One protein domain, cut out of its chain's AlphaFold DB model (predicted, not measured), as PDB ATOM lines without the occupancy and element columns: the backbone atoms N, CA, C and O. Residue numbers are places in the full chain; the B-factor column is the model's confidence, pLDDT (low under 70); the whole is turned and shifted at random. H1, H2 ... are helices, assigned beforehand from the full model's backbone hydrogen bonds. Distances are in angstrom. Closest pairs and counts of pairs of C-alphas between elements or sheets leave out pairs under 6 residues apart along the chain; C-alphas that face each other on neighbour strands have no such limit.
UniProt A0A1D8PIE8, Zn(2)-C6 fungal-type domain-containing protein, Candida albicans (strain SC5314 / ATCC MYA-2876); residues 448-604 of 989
ATOM      1  N   MET A 448     -35.780  19.878   2.463       55.90
ATOM      2  CA  MET A 448     -34.719  19.274   1.644       55.90
ATOM      3  C   MET A 448     -35.066  17.923   1.019       55.90
ATOM      4  O   MET A 448     -34.613  17.657  -0.090       55.90
ATOM      5  N   LEU A 449     -35.853  17.064   1.673       63.59
ATOM      6  CA  LEU A 449     -36.144  15.723   1.151       63.59
ATOM      7  C   LEU A 449     -37.425  15.702   0.325       63.59
ATOM      8  O   LEU A 449     -38.414  15.077   0.694       63.59
ATOM      9  N   VAL A 450     -37.394  16.382  -0.818       67.43
ATOM     10  CA  VAL A 450     -38.455  16.262  -1.820       67.43
ATOM     11  C   VAL A 450     -38.103  15.097  -2.745       67.43
ATOM     12  O   VAL A 450     -37.069  15.157  -3.408       67.43
ATOM     13  N   PRO A 451     -38.919  14.032  -2.825       67.92
ATOM     14  CA  PRO A 451     -38.635  12.918  -3.723       67.92
ATOM     15  C   PRO A 451     -38.649  13.376  -5.182       67.92
ATOM     16  O   PRO A 451     -39.636  13.941  -5.659       67.92
ATOM     17  N   THR A 452     -37.553  13.130  -5.898       75.88
ATOM     18  CA  THR A 452     -37.391  13.492  -7.308       75.88
ATOM     19  C   THR A 452     -37.253  12.243  -8.170       75.88
ATOM     20  O   THR A 452     -36.618  11.263  -7.788       75.88
ATOM     21  N   ILE A 453     -37.819  12.296  -9.381       75.60
ATOM     22  CA  ILE A 453     -37.678  11.218 -10.374       75.60
ATOM     23  C   ILE A 453     -36.199  11.034 -10.752       75.60
ATOM     24  O   ILE A 453     -35.707   9.914 -10.874       75.60
ATOM     25  N   ASN A 454     -35.480  12.145 -10.920       81.60
ATOM     26  CA  ASN A 454     -34.062  12.162 -11.260       81.60
ATOM     27  C   ASN A 454     -33.224  12.342  -9.989       81.60
ATOM     28  O   ASN A 454     -32.794  13.448  -9.678       81.60
ATOM     29  N   TRP A 455     -33.005  11.247  -9.266       84.49
ATOM     30  CA  TRP A 455     -32.232  11.255  -8.026       84.49
ATOM     31  C   TRP A 455     -30.732  11.422  -8.286       84.49
ATOM     32  O   TRP A 455     -30.169  10.738  -9.150       84.49
ATOM     33  N   THR A 456     -30.075  12.298  -7.529       88.71
ATOM     34  CA  THR A 456     -28.676  12.702  -7.722       88.71
ATOM     35  C   THR A 456     -27.797  12.468  -6.487       88.71
ATOM     36  O   THR A 456     -28.254  12.093  -5.404       88.71
ATOM     37  N   SER A 457     -26.493  12.711  -6.621       85.75
ATOM     38  CA  SER A 457     -25.535  12.709  -5.515       85.75
ATOM     39  C   SER A 457     -25.851  13.773  -4.451       85.75
ATOM     40  O   SER A 457     -25.639  13.537  -3.258       85.75
ATOM     41  N   ALA A 458     -26.402  14.924  -4.853       84.80
ATOM     42  CA  ALA A 458     -26.835  15.969  -3.926       84.80
ATOM     43  C   ALA A 458     -28.032  15.513  -3.074       84.80
ATOM     44  O   ALA A 458     -28.049  15.741  -1.861       84.80
ATOM     45  N   ASP A 459     -28.975  14.789  -3.681       84.58
ATOM     46  CA  ASP A 459     -30.128  14.212  -2.983       84.58
ATOM     47  C   ASP A 459     -29.681  13.138  -1.982       84.58
ATOM     48  O   ASP A 459     -30.084  13.153  -0.820       84.58
ATOM     49  N   ASN A 460     -28.743  12.270  -2.380       82.84
ATOM     50  CA  ASN A 460     -28.104  11.306  -1.478       82.84
ATOM     51  C   ASN A 460     -27.465  11.976  -0.255       82.84
ATOM     52  O   ASN A 460     -27.641  11.512   0.873       82.84
ATOM     53  N   LYS A 461     -26.696  13.051  -0.464       81.82
ATOM     54  CA  LYS A 461     -26.055  13.785   0.635       81.82
ATOM     55  C   LYS A 461     -27.103  14.386   1.572       81.82
ATOM     56  O   LYS A 461     -26.944  14.309   2.787       81.82
ATOM     57  N   SER A 462     -28.178  14.933   1.012       81.82
ATOM     58  CA  SER A 462     -29.296  15.489   1.778       81.82
ATOM     59  C   SER A 462     -30.001  14.411   2.608       81.82
ATOM     60  O   SER A 462     -30.226  14.623   3.799       81.82
ATOM     61  N   LEU A 463     -30.246  13.226   2.032       82.04
ATOM     62  CA  LEU A 463     -30.822  12.067   2.726       82.04
ATOM     63  C   LEU A 463     -29.973  11.645   3.926       82.04
ATOM     64  O   LEU A 463     -30.482  11.544   5.042       82.04
ATOM     65  N   TRP A 464     -28.670  11.446   3.726       80.07
ATOM     66  CA  TRP A 464     -27.778  11.021   4.806       80.07
ATOM     67  C   TRP A 464     -27.596  12.088   5.886       80.07
ATOM     68  O   TRP A 464     -27.580  11.748   7.067       80.07
ATOM     69  N   ASN A 465     -27.515  13.368   5.511       76.79
ATOM     70  CA  ASN A 465     -27.484  14.468   6.476       76.79
ATOM     71  C   ASN A 465     -28.758  14.494   7.325       76.79
ATOM     72  O   ASN A 465     -28.689  14.648   8.542       76.79
ATOM     73  N   SER A 466     -29.914  14.293   6.691       73.91
ATOM     74  CA  SER A 466     -31.197  14.220   7.381       73.91
ATOM     75  C   SER A 466     -31.248  13.076   8.389       73.91
ATOM     76  O   SER A 466     -31.597  13.285   9.550       73.91
ATOM     77  N   MET A 467     -30.825  11.877   7.973       74.17
ATOM     78  CA  MET A 467     -30.747  10.710   8.853       74.17
ATOM     79  C   MET A 467     -29.783  10.926  10.022       74.17
ATOM     80  O   MET A 467     -30.084  10.542  11.151       74.17
ATOM     81  N   PHE A 468     -28.619  11.525   9.763       73.28
ATOM     82  CA  PHE A 468     -27.625  11.797  10.797       73.28
ATOM     83  C   PHE A 468     -28.146  12.814  11.818       73.28
ATOM     84  O   PHE A 468     -28.049  12.586  13.022       73.28
ATOM     85  N   ASN A 469     -28.790  13.889  11.358       70.22
ATOM     86  CA  ASN A 469     -29.438  14.866  12.237       70.22
ATOM     87  C   ASN A 469     -30.586  14.231  13.047       70.22
ATOM     88  O   ASN A 469     -30.744  14.521  14.238       70.22
ATOM     89  N   GLY A 470     -31.332  13.306  12.435       66.81
ATOM     90  CA  GLY A 470     -32.343  12.493  13.112       66.81
ATOM     91  C   GLY A 470     -31.748  11.621  14.221       66.81
ATOM     92  O   GLY A 470     -32.356  11.478  15.278       66.81
ATOM     93  N   ALA A 471     -30.522  11.121  14.052       65.35
ATOM     94  CA  ALA A 471     -29.821  10.339  15.072       65.35
ATOM     95  C   ALA A 471     -29.376  11.157  16.284       65.35
ATOM     96  O   ALA A 471     -29.379  10.655  17.409       65.35
ATOM     97  N   VAL A 472     -29.004  12.419  16.065       65.41
ATOM     98  CA  VAL A 472     -28.674  13.352  17.152       65.41
ATOM     99  C   VAL A 472     -29.923  13.660  17.992       65.41
ATOM    100  O   VAL A 472     -29.834  13.797  19.215       65.41
ATOM    101  N   SER A 473     -31.080  13.700  17.330       62.61
ATOM    102  CA  SER A 473     -32.389  14.064  17.878       62.61
ATOM    103  C   SER A 473     -33.109  12.894  18.576       62.61
ATOM    104  O   SER A 473     -33.540  13.010  19.723       62.61
ATOM    105  N   SER A 474     -33.189  11.732  17.920       63.34
ATOM    106  CA  SER A 474     -33.852  10.502  18.380       63.34
ATOM    107  C   SER A 474     -32.811   9.424  18.696       63.34
ATOM    108  O   SER A 474     -32.545   8.511  17.910       63.34
ATOM    109  N   ARG A 475     -32.185   9.557  19.867       61.57
ATOM    110  CA  ARG A 475     -30.865   8.976  20.151       61.57
ATOM    111  C   ARG A 475     -30.798   7.443  20.128       61.57
ATOM    112  O   ARG A 475     -29.826   6.907  19.609       61.57
ATOM    113  N   TYR A 476     -31.778   6.733  20.692       64.23
ATOM    114  CA  TYR A 476     -31.619   5.298  20.982       64.23
ATOM    115  C   TYR A 476     -31.586   4.426  19.721       64.23
ATOM    116  O   TYR A 476     -30.574   3.788  19.433       64.23
ATOM    117  N   SER A 477     -32.653   4.436  18.924       67.33
ATOM    118  CA  SER A 477     -32.778   3.493  17.809       67.33
ATOM    119  C   SER A 477     -31.821   3.813  16.648       67.33
ATOM    120  O   SER A 477     -31.221   2.904  16.072       67.33
ATOM    121  N   PHE A 478     -31.607   5.096  16.334       74.81
ATOM    122  CA  PHE A 478     -30.691   5.499  15.261       74.81
ATOM    123  C   PHE A 478     -29.225   5.214  15.602       74.81
ATOM    124  O   PHE A 478     -28.483   4.760  14.732       74.81
ATOM    125  N   PHE A 479     -28.799   5.424  16.853       75.74
ATOM    126  CA  PHE A 479     -27.431   5.105  17.266       75.74
ATOM    127  C   PHE A 479     -27.126   3.616  17.078       75.74
ATOM    128  O   PHE A 479     -26.117   3.270  16.463       75.74
ATOM    129  N   SER A 480     -28.024   2.733  17.524       80.34
ATOM    130  CA  SER A 480     -27.873   1.287  17.341       80.34
ATOM    131  C   SER A 480     -27.778   0.889  15.866       80.34
ATOM    132  O   SER A 480     -26.951   0.047  15.522       80.34
ATOM    133  N   PHE A 481     -28.546   1.536  14.983       84.10
ATOM    134  CA  PHE A 481     -28.448   1.341  13.532       84.10
ATOM    135  C   PHE A 481     -27.090   1.770  12.965       84.10
ATOM    136  O   PHE A 481     -26.458   1.003  12.237       84.10
ATOM    137  N   PHE A 482     -26.609   2.969  13.306       83.18
ATOM    138  CA  PHE A 482     -25.311   3.445  12.821       83.18
ATOM    139  C   PHE A 482     -24.158   2.585  13.342       83.18
ATOM    140  O   PHE A 482     -23.222   2.307  12.589       83.18
ATOM    141  N   MET A 483     -24.235   2.113  14.588       84.22
ATOM    142  CA  MET A 483     -23.241   1.207  15.161       84.22
ATOM    143  C   MET A 483     -23.249  -0.162  14.483       84.22
ATOM    144  O   MET A 483     -22.183  -0.656  14.118       84.22
ATOM    145  N   ASP A 484     -24.424  -0.755  14.266       85.65
ATOM    146  CA  ASP A 484     -24.568  -2.025  13.550       85.65
ATOM    147  C   ASP A 484     -24.004  -1.924  12.125       85.65
ATOM    148  O   ASP A 484     -23.101  -2.677  11.747       85.65
ATOM    149  N   ARG A 485     -24.433  -0.911  11.364       85.58
ATOM    150  CA  ARG A 485     -23.940  -0.661  10.004       85.58
ATOM    151  C   ARG A 485     -22.421  -0.472   9.972       85.58
ATOM    152  O   ARG A 485     -21.742  -1.101   9.161       85.58
ATOM    153  N   SER A 486     -21.877   0.371  10.850       84.59
ATOM    154  CA  SER A 486     -20.441   0.686  10.878       84.59
ATOM    155  C   SER A 486     -19.596  -0.528  11.260       84.59
ATOM    156  O   SER A 486     -18.581  -0.801  10.621       84.59
ATOM    157  N   LEU A 487     -20.029  -1.305  12.259       86.80
ATOM    158  CA  LEU A 487     -19.329  -2.520  12.673       86.80
ATOM    159  C   LEU A 487     -19.302  -3.571  11.568       86.80
ATOM    160  O   LEU A 487     -18.280  -4.230  11.412       86.80
ATOM    161  N   ASN A 488     -20.369  -3.709  10.778       85.45
ATOM    162  CA  ASN A 488     -20.380  -4.634   9.643       85.45
ATOM    163  C   ASN A 488     -19.409  -4.198   8.530       85.45
ATOM    164  O   ASN A 488     -18.717  -5.043   7.959       85.45
ATOM    165  N   VAL A 489     -19.268  -2.890   8.276       82.09
ATOM    166  CA  VAL A 489     -18.252  -2.361   7.343       82.09
ATOM    167  C   VAL A 489     -16.830  -2.638   7.851       82.09
ATOM    168  O   VAL A 489     -15.984  -3.110   7.089       82.09
ATOM    169  N   ILE A 490     -16.564  -2.404   9.140       82.70
ATOM    170  CA  ILE A 490     -15.249  -2.664   9.750       82.70
ATOM    171  C   ILE A 490     -14.950  -4.167   9.772       82.70
ATOM    172  O   ILE A 490     -13.845  -4.581   9.433       82.70
ATOM    173  N   LEU A 491     -15.931  -4.998  10.128       83.47
ATOM    174  CA  LEU A 491     -15.801  -6.453  10.137       83.47
ATOM    175  C   LEU A 491     -15.459  -6.976   8.740       83.47
ATOM    176  O   LEU A 491     -14.572  -7.815   8.603       83.47
ATOM    177  N   LYS A 492     -16.100  -6.443   7.695       79.63
ATOM    178  CA  LYS A 492     -15.773  -6.761   6.301       79.63
ATOM    179  C   LYS A 492     -14.304  -6.452   5.983       79.63
ATOM    180  O   LYS A 492     -13.619  -7.311   5.430       79.63
ATOM    181  N   ALA A 493     -13.810  -5.270   6.357       76.10
ATOM    182  CA  ALA A 493     -12.407  -4.895   6.160       76.10
ATOM    183  C   ALA A 493     -11.443  -5.791   6.962       76.10
ATOM    184  O   ALA A 493     -10.454  -6.270   6.416       76.10
ATOM    185  N   CYS A 494     -11.777  -6.083   8.222       79.23
ATOM    186  CA  CYS A 494     -11.004  -6.951   9.108       79.23
ATOM    187  C   CYS A 494     -10.831  -8.359   8.531       79.23
ATOM    188  O   CYS A 494      -9.715  -8.872   8.483       79.23
ATOM    189  N   ILE A 495     -11.911  -8.970   8.032       77.43
ATOM    190  CA  ILE A 495     -11.826 -10.317   7.455       77.43
ATOM    191  C   ILE A 495     -10.980 -10.316   6.177       77.43
ATOM    192  O   ILE A 495     -10.180 -11.227   5.975       77.43
ATOM    193  N   LYS A 496     -11.123  -9.291   5.325       72.64
ATOM    194  CA  LYS A 496     -10.271  -9.152   4.134       72.64
ATOM    195  C   LYS A 496      -8.793  -9.032   4.515       72.64
ATOM    196  O   LYS A 496      -7.961  -9.674   3.885       72.64
ATOM    197  N   ALA A 497      -8.477  -8.262   5.556       71.42
ATOM    198  CA  ALA A 497      -7.112  -8.098   6.039       71.42
ATOM    199  C   ALA A 497      -6.515  -9.409   6.582       71.42
ATOM    200  O   ALA A 497      -5.440  -9.802   6.142       71.42
ATOM    201  N   ILE A 498      -7.237 -10.139   7.436       71.88
ATOM    202  CA  ILE A 498      -6.762 -11.423   7.989       71.88
ATOM    203  C   ILE A 498      -6.507 -12.442   6.878       71.88
ATOM    204  O   ILE A 498      -5.461 -13.082   6.846       71.88
ATOM    205  N   ASN A 499      -7.432 -12.546   5.922       67.79
ATOM    206  CA  ASN A 499      -7.301 -13.491   4.816       67.79
ATOM    207  C   ASN A 499      -6.204 -13.100   3.818       67.79
ATOM    208  O   ASN A 499      -5.711 -13.961   3.098       67.79
ATOM    209  N   SER A 500      -5.830 -11.818   3.752       64.69
ATOM    210  CA  SER A 500      -4.710 -11.372   2.917       64.69
ATOM    211  C   SER A 500      -3.346 -11.799   3.465       64.69
ATOM    212  O   SER A 500      -2.364 -11.734   2.735       64.69
ATOM    213  N   GLY A 501      -3.266 -12.206   4.740       60.08
ATOM    214  CA  GLY A 501      -2.000 -12.514   5.409       60.08
ATOM    215  C   GLY A 501      -1.079 -11.299   5.596       60.08
ATOM    216  O   GLY A 501       0.074 -11.473   5.975       60.08
ATOM    217  N   SER A 502      -1.557 -10.080   5.319       54.55
ATOM    218  CA  SER A 502      -0.765  -8.860   5.475       54.55
ATOM    219  C   SER A 502      -0.562  -8.517   6.951       54.55
ATOM    220  O   SER A 502      -1.525  -8.278   7.685       54.55
ATOM    221  N   ASN A 503       0.705  -8.413   7.359       54.61
ATOM    222  CA  ASN A 503       1.111  -7.942   8.687       54.61
ATOM    223  C   ASN A 503       0.999  -6.411   8.839       54.61
ATOM    224  O   ASN A 503       1.312  -5.874   9.899       54.61
ATOM    225  N   GLU A 504       0.564  -5.689   7.801       56.34
ATOM    226  CA  GLU A 504       0.486  -4.219   7.814       56.34
ATOM    227  C   GLU A 504      -0.752  -3.681   8.544       56.34
ATOM    228  O   GLU A 504      -0.906  -2.471   8.704       56.34
ATOM    229  N   THR A 505      -1.648  -4.556   9.010       68.55
ATOM    230  CA  THR A 505      -2.866  -4.134   9.713       68.55
ATOM    231  C   THR A 505      -2.887  -4.573  11.161       68.55
ATOM    232  O   THR A 505      -2.303  -5.576  11.553       68.55
ATOM    233  N   CYS A 506      -3.660  -3.849  11.966       71.61
ATOM    234  CA  CYS A 506      -3.969  -4.246  13.334       71.61
ATOM    235  C   CYS A 506      -5.004  -5.382  13.434       71.61
ATOM    236  O   CYS A 506      -5.380  -5.779  14.540       71.61
ATOM    237  N   PHE A 507      -5.512  -5.879  12.303       78.79
ATOM    238  CA  PHE A 507      -6.545  -6.900  12.275       78.79
ATOM    239  C   PHE A 507      -5.926  -8.286  12.413       78.79
ATOM    240  O   PHE A 507      -5.224  -8.768  11.533       78.79
ATOM    241  N   ASN A 508      -6.247  -8.953  13.514       81.04
ATOM    242  CA  ASN A 508      -5.907 -10.349  13.752       81.04
ATOM    243  C   ASN A 508      -7.176 -11.149  14.081       81.04
ATOM    244  O   ASN A 508      -8.254 -10.584  14.299       81.04
ATOM    245  N   GLN A 509      -7.046 -12.475  14.148       83.22
ATOM    246  CA  GLN A 509      -8.164 -13.378  14.437       83.22
ATOM    247  C   GLN A 509      -8.916 -13.003  15.731       83.22
ATOM    248  O   GLN A 509     -10.140 -13.110  15.799       83.22
ATOM    249  N   HIS A 510      -8.197 -12.499  16.741       83.07
ATOM    250  CA  HIS A 510      -8.788 -12.044  17.997       83.07
ATOM    251  C   HIS A 510      -9.684 -10.808  17.808       83.07
ATOM    252  O   HIS A 510     -10.820 -10.787  18.287       83.07
ATOM    253  N   VAL A 511      -9.216  -9.801  17.062       83.67
ATOM    254  CA  VAL A 511     -10.006  -8.607  16.722       83.67
ATOM    255  C   VAL A 511     -11.240  -8.989  15.906       83.67
ATOM    256  O   VAL A 511     -12.330  -8.496  16.198       83.67
ATOM    257  N   GLN A 512     -11.116  -9.910  14.946       85.81
ATOM    258  CA  GLN A 512     -12.264 -10.416  14.186       85.81
ATOM    259  C   GLN A 512     -13.326 -11.040  15.092       85.81
ATOM    260  O   GLN A 512     -14.509 -10.738  14.937       85.81
ATOM    261  N   ASP A 513     -12.935 -11.889  16.045       84.81
ATOM    262  CA  ASP A 513     -13.890 -12.520  16.957       84.81
ATOM    263  C   ASP A 513     -14.581 -11.491  17.869       84.81
ATOM    264  O   ASP A 513     -15.787 -11.605  18.132       84.81
ATOM    265  N   ILE A 514     -13.867 -10.442  18.299       84.29
ATOM    266  CA  ILE A 514     -14.464  -9.321  19.039       84.29
ATOM    267  C   ILE A 514     -15.469  -8.564  18.167       84.29
ATOM    268  O   ILE A 514     -16.597  -8.326  18.608       84.29
ATOM    269  N   LEU A 515     -15.083  -8.188  16.945       84.46
ATOM    270  CA  LEU A 515     -15.942  -7.454  16.014       84.46
ATOM    271  C   LEU A 515     -17.186  -8.264  15.657       84.46
ATOM    272  O   LEU A 515     -18.291  -7.727  15.677       84.46
ATOM    273  N   LEU A 516     -17.035  -9.568  15.429       85.60
ATOM    274  CA  LEU A 516     -18.148 -10.471  15.170       85.60
ATOM    275  C   LEU A 516     -19.104 -10.513  16.367       85.60
ATOM    276  O   LEU A 516     -20.309 -10.329  16.202       85.60
ATOM    277  N   LYS A 517     -18.590 -10.681  17.590       84.44
ATOM    278  CA  LYS A 517     -19.423 -10.656  18.801       84.44
ATOM    279  C   LYS A 517     -20.147  -9.316  18.964       84.44
ATOM    280  O   LYS A 517     -21.336  -9.313  19.271       84.44
ATOM    281  N   LYS A 518     -19.458  -8.190  18.744       84.49
ATOM    282  CA  LYS A 518     -20.057  -6.847  18.809       84.49
ATOM    283  C   LYS A 518     -21.127  -6.652  17.736       84.49
ATOM    284  O   LYS A 518     -22.196  -6.166  18.083       84.49
ATOM    285  N   SER A 519     -20.897  -7.089  16.498       84.85
ATOM    286  CA  SER A 519     -21.887  -6.986  15.414       84.85
ATOM    287  C   SER A 519     -23.211  -7.655  15.798       84.85
ATOM    288  O   SER A 519     -24.260  -7.027  15.728       84.85
ATOM    289  N   TYR A 520     -23.175  -8.866  16.367       83.68
ATOM    290  CA  TYR A 520     -24.386  -9.541  16.846       83.68
ATOM    291  C   TYR A 520     -25.060  -8.835  18.028       83.68
ATOM    292  O   TYR A 520     -26.288  -8.854  18.130       83.68
ATOM    293  N   ILE A 521     -24.281  -8.238  18.936       84.52
ATOM    294  CA  ILE A 521     -24.821  -7.476  20.070       84.52
ATOM    295  C   ILE A 521     -25.548  -6.228  19.566       84.52
ATOM    296  O   ILE A 521     -26.682  -5.991  19.981       84.52
ATOM    297  N   TYR A 522     -24.934  -5.452  18.670       85.08
ATOM    298  CA  TYR A 522     -25.540  -4.232  18.136       85.08
ATOM    299  C   TYR A 522     -26.722  -4.529  17.226       85.08
ATOM    300  O   TYR A 522     -27.750  -3.884  17.389       85.08
ATOM    301  N   TYR A 523     -26.660  -5.566  16.392       85.78
ATOM    302  CA  TYR A 523     -27.827  -6.022  15.640       85.78
ATOM    303  C   TYR A 523     -28.979  -6.433  16.573       85.78
ATOM    304  O   TYR A 523     -30.123  -6.019  16.400       85.78
ATOM    305  N   GLY A 524     -28.692  -7.201  17.631       85.85
ATOM    306  CA  GLY A 524     -29.696  -7.566  18.637       85.85
ATOM    307  C   GLY A 524     -30.270  -6.358  19.387       85.85
ATOM    308  O   GLY A 524     -31.464  -6.340  19.694       85.85
ATOM    309  N   THR A 525     -29.436  -5.351  19.651       85.37
ATOM    310  CA  THR A 525     -29.829  -4.081  20.278       85.37
ATOM    311  C   THR A 525     -30.699  -3.263  19.329       85.37
ATOM    312  O   THR A 525     -31.782  -2.866  19.724       85.37
ATOM    313  N   LEU A 526     -30.333  -3.147  18.051       85.01
ATOM    314  CA  LEU A 526     -31.142  -2.509  17.013       85.01
ATOM    315  C   LEU A 526     -32.543  -3.127  16.926       85.01
ATOM    316  O   LEU A 526     -33.535  -2.409  16.937       85.01
ATOM    317  N   ILE A 527     -32.654  -4.460  16.907       84.76
ATOM    318  CA  ILE A 527     -33.962  -5.136  16.884       84.76
ATOM    319  C   ILE A 527     -34.767  -4.866  18.164       84.76
ATOM    320  O   ILE A 527     -35.996  -4.761  18.109       84.76
ATOM    321  N   LYS A 528     -34.105  -4.779  19.322       84.12
ATOM    322  CA  LYS A 528     -34.755  -4.421  20.587       84.12
ATOM    323  C   LYS A 528     -35.253  -2.974  20.544       84.12
ATOM    324  O   LYS A 528     -36.432  -2.755  20.802       84.12
ATOM    325  N   ASP A 529     -34.404  -2.037  20.144       82.15
ATOM    326  CA  ASP A 529     -34.704  -0.606  20.083       82.15
ATOM    327  C   ASP A 529     -35.779  -0.296  19.038       82.15
ATOM    328  O   ASP A 529     -36.617   0.577  19.247       82.15
ATOM    329  N   LEU A 530     -35.821  -1.036  17.927       82.44
ATOM    330  CA  LEU A 530     -36.922  -0.969  16.962       82.44
ATOM    331  C   LEU A 530     -38.251  -1.392  17.602       82.44
ATOM    332  O   LEU A 530     -39.263  -0.724  17.432       82.44
ATOM    333  N   ARG A 531     -38.268  -2.473  18.391       82.38
ATOM    334  CA  ARG A 531     -39.494  -2.934  19.068       82.38
ATOM    335  C   ARG A 531     -39.928  -2.018  20.209       82.38
ATOM    336  O   ARG A 531     -41.126  -1.888  20.442       82.38
ATOM    337  N   GLU A 532     -38.977  -1.448  20.941       81.14
ATOM    338  CA  GLU A 532     -39.256  -0.505  22.027       81.14
ATOM    339  C   GLU A 532     -39.725   0.845  21.477       81.14
ATOM    340  O   GLU A 532     -40.726   1.362  21.968       81.14
ATOM    341  N   SER A 533     -39.101   1.355  20.408       76.89
ATOM    342  CA  SER A 533     -39.551   2.585  19.735       76.89
ATOM    343  C   SER A 533     -40.960   2.441  19.159       76.89
ATOM    344  O   SER A 533     -41.774   3.338  19.329       76.89
ATOM    345  N   MET A 534     -41.330   1.273  18.618       78.65
ATOM    346  CA  MET A 534     -42.714   1.025  18.182       78.65
ATOM    347  C   MET A 534     -43.752   1.154  19.313       78.65
ATOM    348  O   MET A 534     -44.933   1.357  19.033       78.65
ATOM    349  N   ALA A 535     -43.346   0.954  20.571       76.34
ATOM    350  CA  ALA A 535     -44.231   1.021  21.733       76.34
ATOM    351  C   ALA A 535     -44.187   2.378  22.453       76.34
ATOM    352  O   ALA A 535     -45.187   2.755  23.062       76.34
ATOM    353  N   ASN A 536     -43.042   3.069  22.413       71.72
ATOM    354  CA  ASN A 536     -42.759   4.250  23.233       71.72
ATOM    355  C   ASN A 536     -42.553   5.548  22.426       71.72
ATOM    356  O   ASN A 536     -42.796   6.620  22.975       71.72
ATOM    357  N   ASP A 537     -42.120   5.463  21.163       67.50
ATOM    358  CA  ASP A 537     -41.811   6.600  20.281       67.50
ATOM    359  C   ASP A 537     -42.877   6.776  19.177       67.50
ATOM    360  O   ASP A 537     -43.914   6.104  19.157       67.50
ATOM    361  N   SER A 538     -42.634   7.695  18.232       74.35
ATOM    362  CA  SER A 538     -43.456   7.812  17.026       74.35
ATOM    363  C   SER A 538     -43.287   6.576  16.134       74.35
ATOM    364  O   SER A 538     -42.177   6.184  15.765       74.35
ATOM    365  N   ILE A 539     -44.415   5.983  15.727       81.02
ATOM    366  CA  ILE A 539     -44.440   4.856  14.781       81.02
ATOM    367  C   ILE A 539     -43.714   5.190  13.468       81.02
ATOM    368  O   ILE A 539     -43.134   4.308  12.836       81.02
ATOM    369  N   GLU A 540     -43.703   6.467  13.086       81.28
ATOM    370  CA  GLU A 540     -43.007   6.997  11.916       81.28
ATOM    371  C   GLU A 540     -41.496   6.761  12.002       81.28
ATOM    372  O   GLU A 540     -40.922   6.171  11.089       81.28
ATOM    373  N   ASN A 541     -40.855   7.131  13.118       79.98
ATOM    374  CA  ASN A 541     -39.410   6.965  13.298       79.98
ATOM    375  C   ASN A 541     -39.014   5.488  13.287       79.98
ATOM    376  O   ASN A 541     -38.044   5.108  12.625       79.98
ATOM    377  N   SER A 542     -39.791   4.634  13.960       84.23
ATOM    378  CA  SER A 542     -39.578   3.184  13.927       84.23
ATOM    379  C   SER A 542     -39.732   2.614  12.518       84.23
ATOM    380  O   SER A 542     -38.964   1.740  12.122       84.23
ATOM    381  N   THR A 543     -40.701   3.117  11.749       88.60
ATOM    382  CA  THR A 543     -40.923   2.712  10.355       88.60
ATOM    383  C   THR A 543     -39.731   3.099   9.494       88.60
ATOM    384  O   THR A 543     -39.144   2.229   8.855       88.60
ATOM    385  N   ILE A 544     -39.331   4.374   9.525       86.87
ATOM    386  CA  ILE A 544     -38.175   4.901   8.791       86.87
ATOM    387  C   ILE A 544     -36.933   4.052   9.078       86.87
ATOM    388  O   ILE A 544     -36.269   3.569   8.160       86.87
ATOM    389  N   LEU A 545     -36.647   3.816  10.358       86.15
ATOM    390  CA  LEU A 545     -35.477   3.058  10.765       86.15
ATOM    391  C   LEU A 545     -35.541   1.589  10.333       86.15
ATOM    392  O   LEU A 545     -34.522   1.037   9.930       86.15
ATOM    393  N   SER A 546     -36.719   0.961  10.387       90.24
ATOM    394  CA  SER A 546     -36.911  -0.423   9.938       90.24
ATOM    395  C   SER A 546     -36.568  -0.587   8.452       90.24
ATOM    396  O   SER A 546     -35.881  -1.537   8.079       90.24
ATOM    397  N   TRP A 547     -36.960   0.376   7.612       91.69
ATOM    398  CA  TRP A 547     -36.611   0.390   6.187       91.69
ATOM    399  C   TRP A 547     -35.107   0.555   5.951       91.69
ATOM    400  O   TRP A 547     -34.512  -0.200   5.180       91.69
ATOM    401  N   PHE A 548     -34.458   1.482   6.658       88.55
ATOM    402  CA  PHE A 548     -33.006   1.651   6.555       88.55
ATOM    403  C   PHE A 548     -32.224   0.443   7.072       88.55
ATOM    404  O   PHE A 548     -31.224   0.057   6.461       88.55
ATOM    405  N   ALA A 549     -32.698  -0.177   8.153       88.68
ATOM    406  CA  ALA A 549     -32.147  -1.418   8.673       88.68
ATOM    407  C   ALA A 549     -32.282  -2.558   7.653       88.68
ATOM    408  O   ALA A 549     -31.345  -3.336   7.509       88.68
ATOM    409  N   ASN A 550     -33.387  -2.631   6.893       91.07
ATOM    410  CA  ASN A 550     -33.521  -3.606   5.806       91.07
ATOM    411  C   ASN A 550     -32.421  -3.428   4.757       91.07
ATOM    412  O   ASN A 550     -31.716  -4.377   4.424       91.07
ATOM    413  N   TRP A 551     -32.224  -2.200   4.271       90.20
ATOM    414  CA  TRP A 551     -31.183  -1.925   3.285       90.20
ATOM    415  C   TRP A 551     -29.777  -2.217   3.822       90.20
ATOM    416  O   TRP A 551     -28.936  -2.708   3.074       90.20
ATOM    417  N   SER A 552     -29.486  -1.975   5.106       87.08
ATOM    418  CA  SER A 552     -28.161  -2.290   5.662       87.08
ATOM    419  C   SER A 552     -27.853  -3.786   5.730       87.08
ATOM    420  O   SER A 552     -26.672  -4.134   5.730       87.08
ATOM    421  N   LEU A 553     -28.859  -4.671   5.694       88.06
ATOM    422  CA  LEU A 553     -28.649  -6.124   5.704       88.06
ATOM    423  C   LEU A 553     -27.791  -6.615   4.535       88.06
ATOM    424  O   LEU A 553     -27.086  -7.606   4.692       88.06
ATOM    425  N   PHE A 554     -27.787  -5.938   3.386       87.27
ATOM    426  CA  PHE A 554     -26.953  -6.337   2.243       87.27
ATOM    427  C   PHE A 554     -25.449  -6.119   2.475       87.27
ATOM    428  O   PHE A 554     -24.625  -6.670   1.750       87.27
ATOM    429  N   ILE A 555     -25.080  -5.357   3.509       80.66
ATOM    430  CA  ILE A 555     -23.691  -5.197   3.970       80.66
ATOM    431  C   ILE A 555     -23.316  -6.312   4.958       80.66
ATOM    432  O   ILE A 555     -22.135  -6.572   5.196       80.66
ATOM    433  N   HIS A 556     -24.304  -6.989   5.548       79.95
ATOM    434  CA  HIS A 556     -24.065  -8.035   6.528       79.95
ATOM    435  C   HIS A 556     -23.690  -9.319   5.794       79.95
ATOM    436  O   HIS A 556     -24.507  -9.937   5.115       79.95
ATOM    437  N   ARG A 557     -22.456  -9.782   5.997       71.18
ATOM    438  CA  ARG A 557     -21.959 -11.020   5.376       71.18
ATOM    439  C   ARG A 557     -22.774 -12.264   5.759       71.18
ATOM    440  O   ARG A 557     -22.836 -13.208   4.984       71.18
ATOM    441  N   SER A 558     -23.389 -12.272   6.943       71.57
ATOM    442  CA  SER A 558     -24.250 -13.358   7.437       71.57
ATOM    443  C   SER A 558     -25.741 -13.141   7.153       71.57
ATOM    444  O   SER A 558     -26.579 -13.863   7.701       71.57
ATOM    445  N   SER A 559     -26.091 -12.143   6.335       82.71
ATOM    446  CA  SER A 559     -27.480 -11.919   5.953       82.71
ATOM    447  C   SER A 559     -28.021 -13.102   5.166       82.71
ATOM    448  O   SER A 559     -27.337 -13.700   4.340       82.71
ATOM    449  N   THR A 560     -29.277 -13.435   5.429       87.86
ATOM    450  CA  THR A 560     -29.989 -14.502   4.727       87.86
ATOM    451  C   THR A 560     -31.227 -13.909   4.086       87.86
ATOM    452  O   THR A 560     -31.838 -13.008   4.664       87.86
ATOM    453  N   LEU A 561     -31.646 -14.475   2.953       90.44
ATOM    454  CA  LEU A 561     -32.891 -14.096   2.286       90.44
ATOM    455  C   LEU A 561     -34.079 -14.115   3.262       90.44
ATOM    456  O   LEU A 561     -34.926 -13.231   3.253       90.44
ATOM    457  N   LYS A 562     -34.109 -15.099   4.166       89.72
ATOM    458  CA  LYS A 562     -35.148 -15.208   5.192       89.72
ATOM    459  C   LYS A 562     -35.156 -14.015   6.154       89.72
ATOM    460  O   LYS A 562     -36.226 -13.544   6.527       89.72
ATOM    461  N   ALA A 563     -33.985 -13.567   6.609       88.14
ATOM    462  CA  ALA A 563     -33.884 -12.434   7.528       88.14
ATOM    463  C   ALA A 563     -34.290 -11.123   6.844       88.14
ATOM    464  O   ALA A 563     -35.032 -10.342   7.436       88.14
ATOM    465  N   GLU A 564     -33.847 -10.934   5.600       90.96
ATOM    466  CA  GLU A 564     -34.207  -9.788   4.766       90.96
ATOM    467  C   GLU A 564     -35.719  -9.741   4.521       90.96
ATOM    468  O   GLU A 564     -36.374  -8.792   4.942       90.96
ATOM    469  N   ASN A 565     -36.318 -10.821   4.017       93.03
ATOM    470  CA  ASN A 565     -37.752 -10.865   3.739       93.03
ATOM    471  C   ASN A 565     -38.616 -10.641   4.999       93.03
ATOM    472  O   ASN A 565     -39.658  -9.985   4.936       93.03
ATOM    473  N   LEU A 566     -38.182 -11.132   6.169       89.58
ATOM    474  CA  LEU A 566     -38.869 -10.886   7.444       89.58
ATOM    475  C   LEU A 566     -38.838  -9.410   7.863       89.58
ATOM    476  O   LEU A 566     -39.838  -8.903   8.374       89.58
ATOM    477  N   ILE A 567     -37.706  -8.725   7.682       89.20
ATOM    478  CA  ILE A 567     -37.592  -7.298   8.004       89.20
ATOM    479  C   ILE A 567     -38.360  -6.472   6.975       89.20
ATOM    480  O   ILE A 567     -39.095  -5.564   7.362       89.20
ATOM    481  N   LEU A 568     -38.273  -6.816   5.693       91.48
ATOM    482  CA  LEU A 568     -38.965  -6.124   4.615       91.48
ATOM    483  C   LEU A 568     -40.493  -6.200   4.763       91.48
ATOM    484  O   LEU A 568     -41.172  -5.175   4.717       91.48
ATOM    485  N   THR A 569     -41.037  -7.390   5.028       90.87
ATOM    486  CA  THR A 569     -42.481  -7.578   5.282       90.87
ATOM    487  C   THR A 569     -42.943  -6.848   6.543       90.87
ATOM    488  O   THR A 569     -43.980  -6.187   6.521       90.87
ATOM    489  N   GLY A 570     -42.156  -6.884   7.625       90.77
ATOM    490  CA  GLY A 570     -42.437  -6.104   8.833       90.77
ATOM    491  C   GLY A 570     -42.425  -4.591   8.585       90.77
ATOM    492  O   GLY A 570     -43.312  -3.881   9.059       90.77
ATOM    493  N   SER A 571     -41.462  -4.106   7.798       93.36
ATOM    494  CA  SER A 571     -41.325  -2.691   7.425       93.36
ATOM    495  C   SER A 571     -42.491  -2.216   6.555       93.36
ATOM    496  O   SER A 571     -42.996  -1.109   6.755       93.36
ATOM    497  N   ALA A 572     -42.980  -3.066   5.645       93.08
ATOM    498  CA  ALA A 572     -44.179  -2.798   4.854       93.08
ATOM    499  C   ALA A 572     -45.429  -2.659   5.736       93.08
ATOM    500  O   ALA A 572     -46.155  -1.673   5.614       93.08
ATOM    501  N   SER A 573     -45.639  -3.567   6.696       90.68
ATOM    502  CA  SER A 573     -46.767  -3.466   7.633       90.68
ATOM    503  C   SER A 573     -46.682  -2.227   8.540       90.68
ATOM    504  O   SER A 573     -47.703  -1.623   8.869       90.68
ATOM    505  N   LEU A 574     -45.475  -1.819   8.943       91.10
ATOM    506  CA  LEU A 574     -45.258  -0.580   9.698       91.10
ATOM    507  C   LEU A 574     -45.602   0.666   8.874       91.10
ATOM    508  O   LEU A 574     -46.310   1.553   9.358       91.10
ATOM    509  N   LEU A 575     -45.175   0.694   7.611       93.12
ATOM    510  CA  LEU A 575     -45.506   1.772   6.684       93.12
ATOM    511  C   LEU A 575     -47.012   1.856   6.432       93.12
ATOM    512  O   LEU A 575     -47.571   2.950   6.461       93.12
ATOM    513  N   TRP A 576     -47.689   0.715   6.288       90.62
ATOM    514  CA  TRP A 576     -49.147   0.661   6.185       90.62
ATOM    515  C   TRP A 576     -49.837   1.304   7.393       90.62
ATOM    516  O   TRP A 576     -50.766   2.100   7.244       90.62
ATOM    517  N   ASN A 577     -49.362   0.997   8.603       88.91
ATOM    518  CA  ASN A 577     -49.907   1.575   9.829       88.91
ATOM    519  C   ASN A 577     -49.697   3.091   9.901       88.91
ATOM    520  O   ASN A 577     -50.619   3.792  10.315       88.91
ATOM    521  N   CYS A 578     -48.543   3.601   9.456       89.11
ATOM    522  CA  CYS A 578     -48.310   5.043   9.336       89.11
ATOM    523  C   CYS A 578     -49.291   5.676   8.338       89.11
ATOM    524  O   CYS A 578     -49.962   6.652   8.656       89.11
ATOM    525  N   LEU A 579     -49.466   5.067   7.162       90.03
ATOM    526  CA  LEU A 579     -50.394   5.534   6.124       90.03
ATOM    527  C   LEU A 579     -51.865   5.568   6.570       90.03
ATOM    528  O   LEU A 579     -52.670   6.286   5.979       90.03
ATOM    529  N   ASN A 580     -52.255   4.813   7.599       89.09
ATOM    530  CA  ASN A 580     -53.602   4.889   8.178       89.09
ATOM    531  C   ASN A 580     -53.839   6.139   9.031       89.09
ATOM    532  O   ASN A 580     -54.994   6.458   9.302       89.09
ATOM    533  N   GLN A 581     -52.780   6.838   9.435       86.53
ATOM    534  CA  GLN A 581     -52.869   8.050  10.252       86.53
ATOM    535  C   GLN A 581     -52.970   9.324   9.405       86.53
ATOM    536  O   GLN A 581     -53.461  10.341   9.890       86.53
ATOM    537  N   TYR A 582     -52.558   9.267   8.137       85.91
ATOM    538  CA  TYR A 582     -52.569  10.413   7.230       85.91
ATOM    539  C   TYR A 582     -53.843  10.473   6.383       85.91
ATOM    540  O   TYR A 582     -54.339   9.451   5.902       85.91
ATOM    541  N   GLN A 583     -54.349  11.691   6.162       82.49
ATOM    542  CA  GLN A 583     -55.497  11.953   5.278       82.49
ATOM    543  C   GLN A 583     -55.076  12.483   3.902       82.49
ATOM    544  O   GLN A 583     -55.755  12.239   2.909       82.49
ATOM    545  N   SER A 584     -53.945  13.192   3.846       81.46
ATOM    546  CA  SER A 584     -53.383  13.797   2.636       81.46
ATOM    547  C   SER A 584     -51.886  13.516   2.541       81.46
ATOM    548  O   SER A 584     -51.191  13.474   3.558       81.46
ATOM    549  N   THR A 585     -51.370  13.386   1.320       78.44
ATOM    550  CA  THR A 585     -49.932  13.231   1.053       78.44
ATOM    551  C   THR A 585     -49.107  14.425   1.523       78.44
ATOM    552  O   THR A 585     -47.938  14.260   1.857       78.44
ATOM    553  N   THR A 586     -49.715  15.608   1.642       76.90
ATOM    554  CA  THR A 586     -49.066  16.820   2.171       76.90
ATOM    555  C   THR A 586     -48.698  16.725   3.653       76.90
ATOM    556  O   THR A 586     -47.943  17.558   4.141       76.90
ATOM    557  N   GLN A 587     -49.257  15.751   4.381       80.87
ATOM    558  CA  GLN A 587     -48.969  15.510   5.798       80.87
ATOM    559  C   GLN A 587     -47.855  14.475   6.006       80.87
ATOM    560  O   GLN A 587     -47.418  14.289   7.139       80.87
ATOM    561  N   LEU A 588     -47.427  13.776   4.949       82.03
ATOM    562  CA  LEU A 588     -46.432  12.713   5.059       82.03
ATOM    563  C   LEU A 588     -45.087  13.278   5.506       82.03
ATOM    564  O   LEU A 588     -44.606  14.265   4.946       82.03
ATOM    565  N   ASN A 589     -44.437  12.586   6.444       80.13
ATOM    566  CA  ASN A 589     -43.031  12.838   6.725       80.13
ATOM    567  C   ASN A 589     -42.213  12.713   5.409       80.13
ATOM    568  O   ASN A 589     -42.385  11.725   4.684       80.13
ATOM    569  N   PRO A 590     -41.313  13.658   5.089       78.86
ATOM    570  CA  PRO A 590     -40.526  13.656   3.850       78.86
ATOM    571  C   PRO A 590     -39.699  12.384   3.637       78.86
ATOM    572  O   PRO A 590     -39.592  11.876   2.522       78.86
ATOM    573  N   THR A 591     -39.159  11.808   4.709       83.26
ATOM    574  CA  THR A 591     -38.409  10.550   4.649       83.26
ATOM    575  C   THR A 591     -39.329   9.370   4.333       83.26
ATOM    576  O   THR A 591     -38.971   8.509   3.528       83.26
ATOM    577  N   LEU A 592     -40.549   9.336   4.889       87.40
ATOM    578  CA  LEU A 592     -41.564   8.347   4.494       87.40
ATOM    579  C   LEU A 592     -41.995   8.544   3.038       87.40
ATOM    580  O   LEU A 592     -42.139   7.569   2.307       87.40
ATOM    581  N   SER A 593     -42.147   9.796   2.606       85.03
ATOM    582  CA  SER A 593     -42.432  10.162   1.218       85.03
ATOM    583  C   SER A 593     -41.350   9.618   0.270       85.03
ATOM    584  O   SER A 593     -41.671   8.970  -0.727       85.03
ATOM    585  N   PHE A 594     -40.068   9.754   0.631       86.12
ATOM    586  CA  PHE A 594     -38.944   9.146  -0.089       86.12
ATOM    587  C   PHE A 594     -38.985   7.611  -0.095       86.12
ATOM    588  O   PHE A 594     -38.741   6.999  -1.137       86.12
ATOM    589  N   ILE A 595     -39.303   6.966   1.031       89.85
ATOM    590  CA  ILE A 595     -39.418   5.500   1.107       89.85
ATOM    591  C   ILE A 595     -40.537   5.004   0.182       89.85
ATOM    592  O   ILE A 595     -40.316   4.092  -0.612       89.85
ATOM    593  N   ILE A 596     -41.713   5.636   0.227       88.56
ATOM    594  CA  ILE A 596     -42.854   5.322  -0.647       88.56
ATOM    595  C   ILE A 596     -42.456   5.473  -2.117       88.56
ATOM    596  O   ILE A 596     -42.690   4.573  -2.928       88.56
ATOM    597  N   HIS A 597     -41.801   6.586  -2.450       85.00
ATOM    598  CA  HIS A 597     -41.273   6.839  -3.785       85.00
ATOM    599  C   HIS A 597     -40.291   5.739  -4.213       85.00
ATOM    600  O   HIS A 597     -40.400   5.193  -5.310       85.00
ATOM    601  N   SER A 598     -39.384   5.347  -3.317       87.78
ATOM    602  CA  SER A 598     -38.391   4.301  -3.564       87.78
ATOM    603  C   SER A 598     -39.033   2.949  -3.870       87.78
ATOM    604  O   SER A 598     -38.658   2.302  -4.848       87.78
ATOM    605  N   ILE A 599     -40.042   2.547  -3.090       90.09
ATOM    606  CA  ILE A 599     -40.796   1.306  -3.311       90.09
ATOM    607  C   ILE A 599     -41.471   1.328  -4.688       90.09
ATOM    608  O   ILE A 599     -41.325   0.375  -5.457       90.09
ATOM    609  N   LYS A 600     -42.165   2.422  -5.036       85.59
ATOM    610  CA  LYS A 600     -42.851   2.563  -6.332       85.59
ATOM    611  C   LYS A 600     -41.886   2.364  -7.502       85.59
ATOM    612  O   LYS A 600     -42.166   1.587  -8.410       85.59
ATOM    613  N   TRP A 601     -40.730   3.021  -7.489       85.82
ATOM    614  CA  TRP A 601     -39.797   2.947  -8.618       85.82
ATOM    615  C   TRP A 601     -39.040   1.641  -8.724       85.82
ATOM    616  O   TRP A 601     -38.841   1.127  -9.827       85.82
ATOM    617  N   HIS A 602     -38.617   1.093  -7.591       89.98
ATOM    618  CA  HIS A 602     -37.921  -0.184  -7.586       89.98
ATOM    619  C   HIS A 602     -38.840  -1.312  -8.054       89.98
ATOM    620  O   HIS A 602     -38.423  -2.122  -8.878       89.98
ATOM    621  N   THR A 603     -40.108  -1.320  -7.631       88.97
ATOM    622  CA  THR A 603     -41.098  -2.296  -8.118       88.97
ATOM    623  C   THR A 603     -41.392  -2.126  -9.607       88.97
ATOM    624  O   THR A 603     -41.418  -3.118 -10.333       88.97
ATOM    625  N   LEU A 604     -41.518  -0.893 -10.113       86.94
ATOM    626  CA  LEU A 604     -41.710  -0.627 -11.546       86.94
ATOM    627  C   LEU A 604     -40.550  -1.119 -12.424       86.94
ATOM    628  O   LEU A 604     -40.775  -1.443 -13.592       86.94
TER     629      LEU A 604
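What this domain is: This is residues 448 to 604 of the 989 residues of the protein "Zn(2)-C6 fungal-type domain-containing protein" of Candida albicans (strain SC5314 / ATCC MYA-2876) (UniProt A0A1D8PIE8). A long helical hairpin, H2 and H3, makes one end and much of the length, with the H5 to H6 link at the other end; H4 packs on part of the hairpin, completing an up-and-down bundle of H2, H3 and H4, each helix running against the one before. H5 packs beside H4, H6 packs slantwise on H4, and H1 makes a corner with H2. The 157 printed residues have six named helices, H1 to H6 in order, and no named strand: all helix, compact, radius of gyration of the C-alphas 17.4 A, spanning 59 by 36 by 31 A.

How they stand to each other: Start at H1, residues 457 to 473, which touches H2, residues 475 to 500, only at the corner, closest C-alphas Ala 471 and Phe 478, 4.9 A. H3, residues 509 to 536, forms a hairpin with H2 at a shallow tilt of 21 degrees, closest C-alphas Ser 480 and Leu 526, 5.0 A. Next comes the hub, H4, residues 539 to 555, touching H2, H3, H5, residues 561 to 579, and H6, residues 590 to 604; its closest C-alphas with H5 are Thr 543 and Leu 574, 5.5 A, and with H6 Ile 544 and Leu 592, 6.5 A. Every O i to N i+4 pair is within hydrogen-bond range in H1, H2, H5 and H6; H3 has 23 of 24, H4 11 of 13.

Where its parts are: Find C-alpha 457 at (-25.535, 12.709, -5.515), where H1 begins; H6 ends at C-alpha 604, (-41.710, -0.627, -11.546). H2 runs 37.4 A and H3 39.8 A.

The domain as a whole: The farthest C-alphas, Asn 503 and Gln 583, are 60.1 A apart. The printed part has no cut and no long link; pLDDT is under 70 at residues 448 to 451, 470 to 477, 499 to 505 and 537.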